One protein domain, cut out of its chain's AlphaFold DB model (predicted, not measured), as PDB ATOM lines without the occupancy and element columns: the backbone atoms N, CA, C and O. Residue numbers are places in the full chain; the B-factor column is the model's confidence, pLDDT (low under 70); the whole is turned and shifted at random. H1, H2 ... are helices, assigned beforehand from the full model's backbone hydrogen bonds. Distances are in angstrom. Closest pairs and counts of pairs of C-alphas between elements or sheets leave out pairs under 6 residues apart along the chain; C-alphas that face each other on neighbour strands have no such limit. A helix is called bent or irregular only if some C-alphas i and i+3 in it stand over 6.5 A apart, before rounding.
ATOM      1  N   ALA A 101     260.079 138.458 239.843       91.25
ATOM      2  CA  ALA A 101     260.817 138.576 241.099       91.25
ATOM      3  C   ALA A 101     262.336 138.518 240.874       91.25
ATOM      4  O   ALA A 101     263.063 139.352 241.425       91.25
ATOM      5  N   GLU A 102     262.810 137.609 240.020       93.25
ATOM      6  CA  GLU A 102     264.222 137.491 239.649       93.25
ATOM      7  C   GLU A 102     264.723 138.758 238.945       93.25
ATOM      8  O   GLU A 102     265.716 139.362 239.368       93.25
ATOM      9  N   ARG A 103     263.982 139.263 237.948       93.31
ATOM     10  CA  ARG A 103     264.317 140.524 237.269       93.31
ATOM     11  C   ARG A 103     264.397 141.693 238.254       93.31
ATOM     12  O   ARG A 103     265.309 142.518 238.165       93.31
ATOM     13  N   LEU A 104     263.457 141.788 239.199       93.56
ATOM     14  CA  LEU A 104     263.488 142.820 240.241       93.56
ATOM     15  C   LEU A 104     264.689 142.661 241.178       93.56
ATOM     16  O   LEU A 104     265.268 143.676 241.573       93.56
ATOM     17  N   SER A 105     265.073 141.428 241.513       93.56
ATOM     18  CA  SER A 105     266.275 141.134 242.300       93.56
ATOM     19  C   SER A 105     267.534 141.647 241.594       93.56
ATOM     20  O   SER A 105     268.293 142.433 242.171       93.56
ATOM     21  N   ILE A 106     267.685 141.331 240.305       92.94
ATOM     22  CA  ILE A 106     268.804 141.787 239.467       92.94
ATOM     23  C   ILE A 106     268.820 143.320 239.346       92.94
ATOM     24  O   ILE A 106     269.862 143.957 239.518       92.94
ATOM     25  N   ASP A 107     267.668 143.947 239.090       93.00
ATOM     26  CA  ASP A 107     267.565 145.409 239.002       93.00
ATOM     27  C   ASP A 107     267.921 146.091 240.329       93.00
ATOM     28  O   ASP A 107     268.557 147.151 240.333       93.00
ATOM     29  N   ASN A 108     267.518 145.504 241.458       92.50
ATOM     30  CA  ASN A 108     267.858 146.003 242.787       92.50
ATOM     31  C   ASN A 108     269.362 145.871 243.062       92.50
ATOM     32  O   ASN A 108     269.955 146.844 243.526       92.50
ATOM     33  N   ALA A 109     269.982 144.736 242.726       93.06
ATOM     34  CA  ALA A 109     271.426 144.534 242.856       93.06
ATOM     35  C   ALA A 109     272.215 145.568 242.033       93.06
ATOM     36  O   ALA A 109     273.073 146.266 242.567       93.06
ATOM     37  N   ARG A 110     271.828 145.791 240.770       93.88
ATOM     38  CA  ARG A 110     272.434 146.829 239.911       93.88
ATOM     39  C   ARG A 110     272.274 148.244 240.469       93.88
ATOM     40  O   ARG A 110     273.124 149.097 240.235       93.88
ATOM     41  N   ARG A 111     271.156 148.545 241.143       90.81
ATOM     42  CA  ARG A 111     270.958 149.851 241.800       90.81
ATOM     43  C   ARG A 111     271.837 150.013 243.038       90.81
ATOM     44  O   ARG A 111     272.241 151.142 243.284       90.81
ATOM     45  N   ARG A 112     272.103 148.937 243.788       90.62
ATOM     46  CA  ARG A 112     273.008 148.959 244.948       90.62
ATOM     47  C   ARG A 112     274.449 149.191 244.511       90.62
ATOM     48  O   ARG A 112     275.016 150.177 244.952       90.62
ATOM     49  N   ALA A 113     274.943 148.423 243.540       92.31
ATOM     50  CA  ALA A 113     276.288 148.607 242.985       92.31
ATOM     51  C   ALA A 113     276.519 150.050 242.493       92.31
ATOM     52  O   ALA A 113     277.451 150.718 242.914       92.31
ATOM     53  N   ARG A 114     275.577 150.614 241.716       91.31
ATOM     54  CA  ARG A 114     275.658 152.027 241.291       91.31
ATOM     55  C   ARG A 114     275.650 153.040 242.438       91.31
ATOM     56  O   ARG A 114     276.103 154.154 242.232       91.31
ATOM     57  N   ALA A 115     275.039 152.709 243.574       88.25
ATOM     58  CA  ALA A 115     275.010 153.582 244.744       88.25
ATOM     59  C   ALA A 115     276.280 153.446 245.599       88.25
ATOM     60  O   ALA A 115     276.613 154.383 246.316       88.25
ATOM     61  N   GLU A 116     276.955 152.296 245.535       89.12
ATOM     62  CA  GLU A 116     278.254 152.041 246.169       89.12
ATOM     63  C   GLU A 116     279.380 152.758 245.412       89.12
ATOM     64  O   GLU A 116     280.210 153.404 246.043       89.12
ATOM     65  N   ASP A 117     279.321 152.760 244.077       92.12
ATOM     66  CA  ASP A 117     280.263 153.480 243.204       92.12
ATOM     67  C   ASP A 117     279.949 154.993 243.073       92.12
ATOM     68  O   ASP A 117     280.630 155.721 242.349       92.12
ATOM     69  N   GLU A 118     278.888 155.485 243.727       92.50
ATOM     70  CA  GLU A 118     278.412 156.872 243.604       92.50
ATOM     71  C   GLU A 118     279.350 157.847 244.335       92.50
ATOM     72  O   GLU A 118     279.564 157.743 245.546       92.50
ATOM     73  N   SER A 119     279.846 158.866 243.627       94.81
ATOM     74  CA  SER A 119     280.631 159.931 244.259       94.81
ATOM     75  C   SER A 119     279.778 160.768 245.225       94.81
ATOM     76  O   SER A 119     278.553 160.871 245.095       94.81
ATOM     77  N   ALA A 120     280.416 161.428 246.196       93.25
ATOM     78  CA  ALA A 120     279.713 162.274 247.166       93.25
ATOM     79  C   ALA A 120     278.913 163.418 246.501       93.25
ATOM     80  O   ALA A 120     277.804 163.751 246.936       93.25
ATOM     81  N   GLU A 121     279.443 163.990 245.417       93.81
ATOM     82  CA  GLU A 121     278.770 165.028 244.630       93.81
ATOM     83  C   GLU A 121     277.544 164.476 243.894       93.81
ATOM     84  O   GLU A 121     276.455 165.061 243.963       93.81
ATOM     85  N   GLU A 122     277.679 163.317 243.244       91.44
ATOM     86  CA  GLU A 122     276.573 162.683 242.525       91.44
ATOM     87  C   GLU A 122     275.447 162.269 243.480       91.44
ATOM     88  O   GLU A 122     274.269 162.557 243.221       91.44
ATOM     89  N   ARG A 123     275.811 161.743 244.655       91.06
ATOM     90  CA  ARG A 123     274.880 161.426 245.743       91.06
ATOM     91  C   ARG A 123     274.104 162.651 246.207       91.06
ATOM     92  O   ARG A 123     272.878 162.587 246.359       91.06
ATOM     93  N   THR A 124     274.788 163.774 246.403       93.56
ATOM     94  CA  THR A 124     274.161 165.039 246.813       93.56
ATOM     95  C   THR A 124     273.185 165.531 245.745       93.56
ATOM     96  O   THR A 124     272.032 165.857 246.054       93.56
ATOM     97  N   ARG A 125     273.585 165.483 244.468       93.88
ATOM     98  CA  ARG A 125     272.725 165.846 243.332       93.88
ATOM     99  C   ARG A 125     271.480 164.959 243.253       93.88
ATOM    100  O   ARG A 125     270.364 165.469 243.116       93.88
ATOM    101  N   ARG A 126     271.634 163.637 243.389       93.00
ATOM    102  CA  ARG A 126     270.523 162.672 243.373       93.00
ATOM    103  C   ARG A 126     269.548 162.902 244.528       93.00
ATOM    104  O   ARG A 126     268.331 162.845 244.320       93.00
ATOM    105  N   LEU A 127     270.047 163.150 245.740       93.44
ATOM    106  CA  LEU A 127     269.209 163.440 246.908       93.44
ATOM    107  C   LEU A 127     268.451 164.762 246.745       93.44
ATOM    108  O   LEU A 127     267.244 164.789 246.988       93.44
ATOM    109  N   SER A 128     269.116 165.812 246.256       94.19
ATOM    110  CA  SER A 128     268.490 167.106 245.955       94.19
ATOM    111  C   SER A 128     267.345 166.963 244.941       94.19
ATOM    112  O   SER A 128     266.209 167.359 245.219       94.19
ATOM    113  N   LEU A 129     267.584 166.269 243.822       94.00
ATOM    114  CA  LEU A 129     266.555 165.993 242.810       94.00
ATOM    115  C   LEU A 129     265.377 165.180 243.373       94.00
ATOM    116  O   LEU A 129     264.218 165.460 243.062       94.00
ATOM    117  N   ASN A 130     265.644 164.181 244.217       90.88
ATOM    118  CA  ASN A 130     264.587 163.395 244.858       90.88
ATOM    119  C   ASN A 130     263.762 164.227 245.846       90.88
ATOM    120  O   ASN A 130     262.538 164.078 245.894       90.88
ATOM    121  N   ASN A 131     264.404 165.115 246.604       92.44
ATOM    122  CA  ASN A 131     263.724 166.022 247.524       92.44
ATOM    123  C   ASN A 131     262.844 167.025 246.768       92.44
ATOM    124  O   ASN A 131     261.672 167.174 247.120       92.44
ATOM    125  N   ALA A 132     263.351 167.617 245.683       92.56
ATOM    126  CA  ALA A 132     262.580 168.498 244.805       92.56
ATOM    127  C   ALA A 132     261.362 167.781 244.194       92.56
ATOM    128  O   ALA A 132     260.244 168.290 244.254       92.56
ATOM    129  N   ARG A 133     261.533 166.543 243.701       92.19
ATOM    130  CA  ARG A 133     260.417 165.716 243.195       92.19
ATOM    131  C   ARG A 133     259.371 165.427 244.270       92.19
ATOM    132  O   ARG A 133     258.174 165.499 244.004       92.19
ATOM    133  N   ARG A 134     259.797 165.102 245.495       88.38
ATOM    134  CA  ARG A 134     258.880 164.881 246.629       88.38
ATOM    135  C   ARG A 134     258.126 166.155 247.006       88.38
ATOM    136  O   ARG A 134     256.939 166.072 247.305       88.38
ATOM    137  N   ALA A 135     258.791 167.311 246.983       89.25
ATOM    138  CA  ALA A 135     258.154 168.604 247.208       89.25
ATOM    139  C   ALA A 135     257.097 168.900 246.133       89.25
ATOM    140  O   ALA A 135     255.943 169.122 246.485       89.25
ATOM    141  N   ALA A 136     257.442 168.765 244.848       89.12
ATOM    142  CA  ALA A 136     256.504 168.948 243.740       89.12
ATOM    143  C   ALA A 136     255.287 168.010 243.837       89.12
ATOM    144  O   ALA A 136     254.153 168.444 243.656       89.12
ATOM    145  N   ASN A 137     255.496 166.740 244.204       87.75
ATOM    146  CA  ASN A 137     254.397 165.794 244.413       87.75
ATOM    147  C   ASN A 137     253.473 166.205 245.569       87.75
ATOM    148  O   ASN A 137     252.261 166.034 245.455       87.75
ATOM    149  N   ARG A 138     254.017 166.748 246.669       87.62
ATOM    150  CA  ARG A 138     253.209 167.275 247.783       87.62
ATOM    151  C   ARG A 138     252.377 168.476 247.346       87.62
ATOM    152  O   ARG A 138     251.186 168.506 247.634       87.62
ATOM    153  N   THR A 139     252.972 169.400 246.594       88.50
ATOM    154  CA  THR A 139     252.261 170.551 246.019       88.50
ATOM    155  C   THR A 139     251.165 170.106 245.051       88.50
ATOM    156  O   THR A 139     250.043 170.593 245.110       88.50
ATOM    157  N   GLN A 140     251.432 169.119 244.194       86.00
ATOM    158  CA  GLN A 140     250.403 168.604 243.291       86.00
ATOM    159  C   GLN A 140     249.264 167.916 244.055       86.00
ATOM    160  O   GLN A 140     248.102 168.043 243.682       86.00
ATOM    161  N   GLN A 141     249.573 167.195 245.135       84.00
ATOM    162  CA  GLN A 141     248.553 166.591 245.992       84.00
ATOM    163  C   GLN A 141     247.692 167.643 246.693       84.00
ATOM    164  O   GLN A 141     246.476 167.462 246.747       84.00
ATOM    165  N   SER A 142     248.284 168.736 247.189       83.06
ATOM    166  CA  SER A 142     247.517 169.823 247.807       83.06
ATOM    167  C   SER A 142     246.636 170.541 246.788       83.06
ATOM    168  O   SER A 142     245.470 170.786 247.086       83.06
ATOM    169  N   ILE A 143     247.136 170.785 245.571       84.25
ATOM    170  CA  ILE A 143     246.339 171.330 244.462       84.25
ATOM    171  C   ILE A 143     245.172 170.395 244.143       84.25
ATOM    172  O   ILE A 143     244.028 170.828 244.155       84.25
ATOM    173  N   ASN A 144     245.430 169.101 243.937       84.00
ATOM    174  CA  ASN A 144     244.378 168.132 243.621       84.00
ATOM    175  C   ASN A 144     243.314 168.054 244.728       84.00
ATOM    176  O   ASN A 144     242.128 167.900 244.437       84.00
ATOM    177  N   LEU A 145     243.726 168.154 245.997       80.69
ATOM    178  CA  LEU A 145     242.810 168.183 247.133       80.69
ATOM    179  C   LEU A 145     241.985 169.475 247.154       80.69
ATOM    180  O   LEU A 145     240.772 169.406 247.329       80.69
ATOM    181  N   ALA A 146     242.616 170.627 246.919       82.38
ATOM    182  CA  ALA A 146     241.931 171.913 246.819       82.38
ATOM    183  C   ALA A 146     240.922 171.920 245.663       82.38
ATOM    184  O   ALA A 146     239.771 172.291 245.862       82.38
ATOM    185  N   THR A 147     241.299 171.411 244.486       81.31
ATOM    186  CA  THR A 147     240.388 171.244 243.344       81.31
ATOM    187  C   THR A 147     239.219 170.329 243.695       81.31
ATOM    188  O   THR A 147     238.075 170.652 243.390       81.31
ATOM    189  N   LYS A 148     239.473 169.205 244.376       77.50
ATOM    190  CA  LYS A 148     238.408 168.291 244.809       77.50
ATOM    191  C   LYS A 148     237.443 168.970 245.786       77.50
ATOM    192  O   LYS A 148     236.234 168.825 245.630       77.50
ATOM    193  N   ASN A 149     237.965 169.723 246.751       76.31
ATOM    194  CA  ASN A 149     237.153 170.470 247.710       76.31
ATOM    195  C   ASN A 149     236.361 171.595 247.028       76.31
ATOM    196  O   ASN A 149     235.198 171.792 247.357       76.31
ATOM    197  N   GLN A 150     236.941 172.267 246.030       77.06
ATOM    198  CA  GLN A 150     236.245 173.286 245.242       77.06
ATOM    199  C   GLN A 150     235.081 172.695 244.436       77.06
ATOM    200  O   GLN A 150     234.010 173.290 244.381       77.06
ATOM    201  N   VAL A 151     235.263 171.516 243.831       71.44
ATOM    202  CA  VAL A 151     234.184 170.817 243.110       71.44
ATOM    203  C   VAL A 151     233.043 170.445 244.060       71.44
ATOM    204  O   VAL A 151     231.882 170.616 243.700       71.44
ATOM    205  N   LEU A 152     233.363 169.984 245.274       67.00
ATOM    206  CA  LEU A 152     232.359 169.695 246.303       67.00
ATOM    207  C   LEU A 152     231.617 170.963 246.740       67.00
ATOM    208  O   LEU A 152     230.392 170.960 246.772       67.00
ATOM    209  N   TYR A 153     232.336 172.059 246.985       69.94
ATOM    210  CA  TYR A 153     231.733 173.342 247.348       69.94
ATOM    211  C   TYR A 153     230.797 173.873 246.252       69.94
ATOM    212  O   TYR A 153     229.673 174.271 246.534       69.94
ATOM    213  N   ASN A 154     231.220 173.831 244.986       71.38
ATOM    214  CA  ASN A 154     230.393 174.283 243.864       71.38
ATOM    215  C   ASN A 154     229.140 173.407 243.675       71.38
ATOM    216  O   ASN A 154     228.092 173.920 243.292       71.38
ATOM    217  N   PHE A 155     229.237 172.103 243.953       60.88
ATOM    218  CA  PHE A 155     228.085 171.199 243.951       60.88
ATOM    219  C   PHE A 155     227.080 171.571 245.053       60.88
ATOM    220  O   PHE A 155     225.889 171.693 244.779       60.88
ATOM    221  N   GLU A 156     227.564 171.837 246.270       61.47
ATOM    222  CA  GLU A 156     226.728 172.278 247.394       61.47
ATOM    223  C   GLU A 156     226.058 173.637 247.122       61.47
ATOM    224  O   GLU A 156     224.875 173.803 247.411       61.47
ATOM    225  N   GLN A 157     226.778 174.590 246.515       53.78
ATOM    226  CA  GLN A 157     226.234 175.912 246.181       53.78
ATOM    227  C   GLN A 157     225.194 175.867 245.049       53.78
ATOM    228  O   GLN A 157     224.206 176.603 245.092       53.78
ATOM    229  N   GLY A 158     225.373 174.984 244.060       53.44
ATOM    230  CA  GLY A 158     224.399 174.773 242.983       53.44
ATOM    231  C   GLY A 158     223.057 174.236 243.490       53.44
ATOM    232  O   GLY A 158     222.008 174.682 243.030       53.44
ATOM    233  N   GLU A 159     223.077 173.349 244.492       49.38
ATOM    234  CA  GLU A 159     221.861 172.864 245.161       49.38
ATOM    235  C   GLU A 159     221.188 173.941 246.032       49.38
ATOM    236  O   GLU A 159     219.967 173.921 246.208       49.38
ATOM    237  N   THR A 160     221.948 174.897 246.583       43.69
ATOM    238  CA  THR A 160     221.383 175.999 247.381       43.69
ATOM    239  C   THR A 160     220.858 177.156 246.536       43.69
ATOM    240  O   THR A 160     219.806 177.690 246.880       43.69
TER     241      THR A 160
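Overview. This is residues 101 to 160 of the 386 residues of an uncharacterized protein of Kingdonia uniflora (UniProt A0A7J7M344). One long helix, H2, makes the length of the domain, and a much shorter helix, H1, meets it near one end through a tight link, the two making an open V. Beyond that corner both arms stand free: residues 101 to 114 of H1 and residues 127 to 160 of H2. The printed part has 60 residues with two named helices, H1 then H2 along the chain, and no named strand; its class is all helix. It is extended, with a radius of gyration of the C-alphas of 20.9 A, and it is only just flat, spanning 63 by 32 by 6 A.

Along the chain. The longest helix, H2, holds residues 120 to 160, 41 residues, and measures 59.9 A from first to last C-alpha. It begins at C-alpha 120 (279.713, 162.274, 247.166) and ends at C-alpha 160 (221.383, 175.999, 247.381). H1 holds residues 101 to 116, 16 residues and 22.6 A long, beginning at C-alpha 101 (260.817, 138.576, 241.099). Neither helix is bent.

Arrangement. H2 and H1 are close but not clearly touching, with 1 pair of C-alphas within 8 A. Their closest C-alphas, those of Ala 115 and Arg 123, are 7.9 A apart. The lines of the two helices stand at a steep tilt of 56 degrees, and they run opposite ways. Their centres are 30.2 A apart. In H1 and H2 every O i to N i+4 pair is within hydrogen-bond range.

Size, cuts and confidence. The two C-alphas farthest apart, those of Asp 117 and Thr 160, are 63.2 A apart, and the first and last printed C-alphas, those of Ala 101 and Thr 160, are 54.7 A apart. The printed part has no cut. The link from H1 to H2, 3 residues, is tight. The mean pLDDT of the printed part is 84.7, with residues 152 to 153 and 155 to 160 under 70.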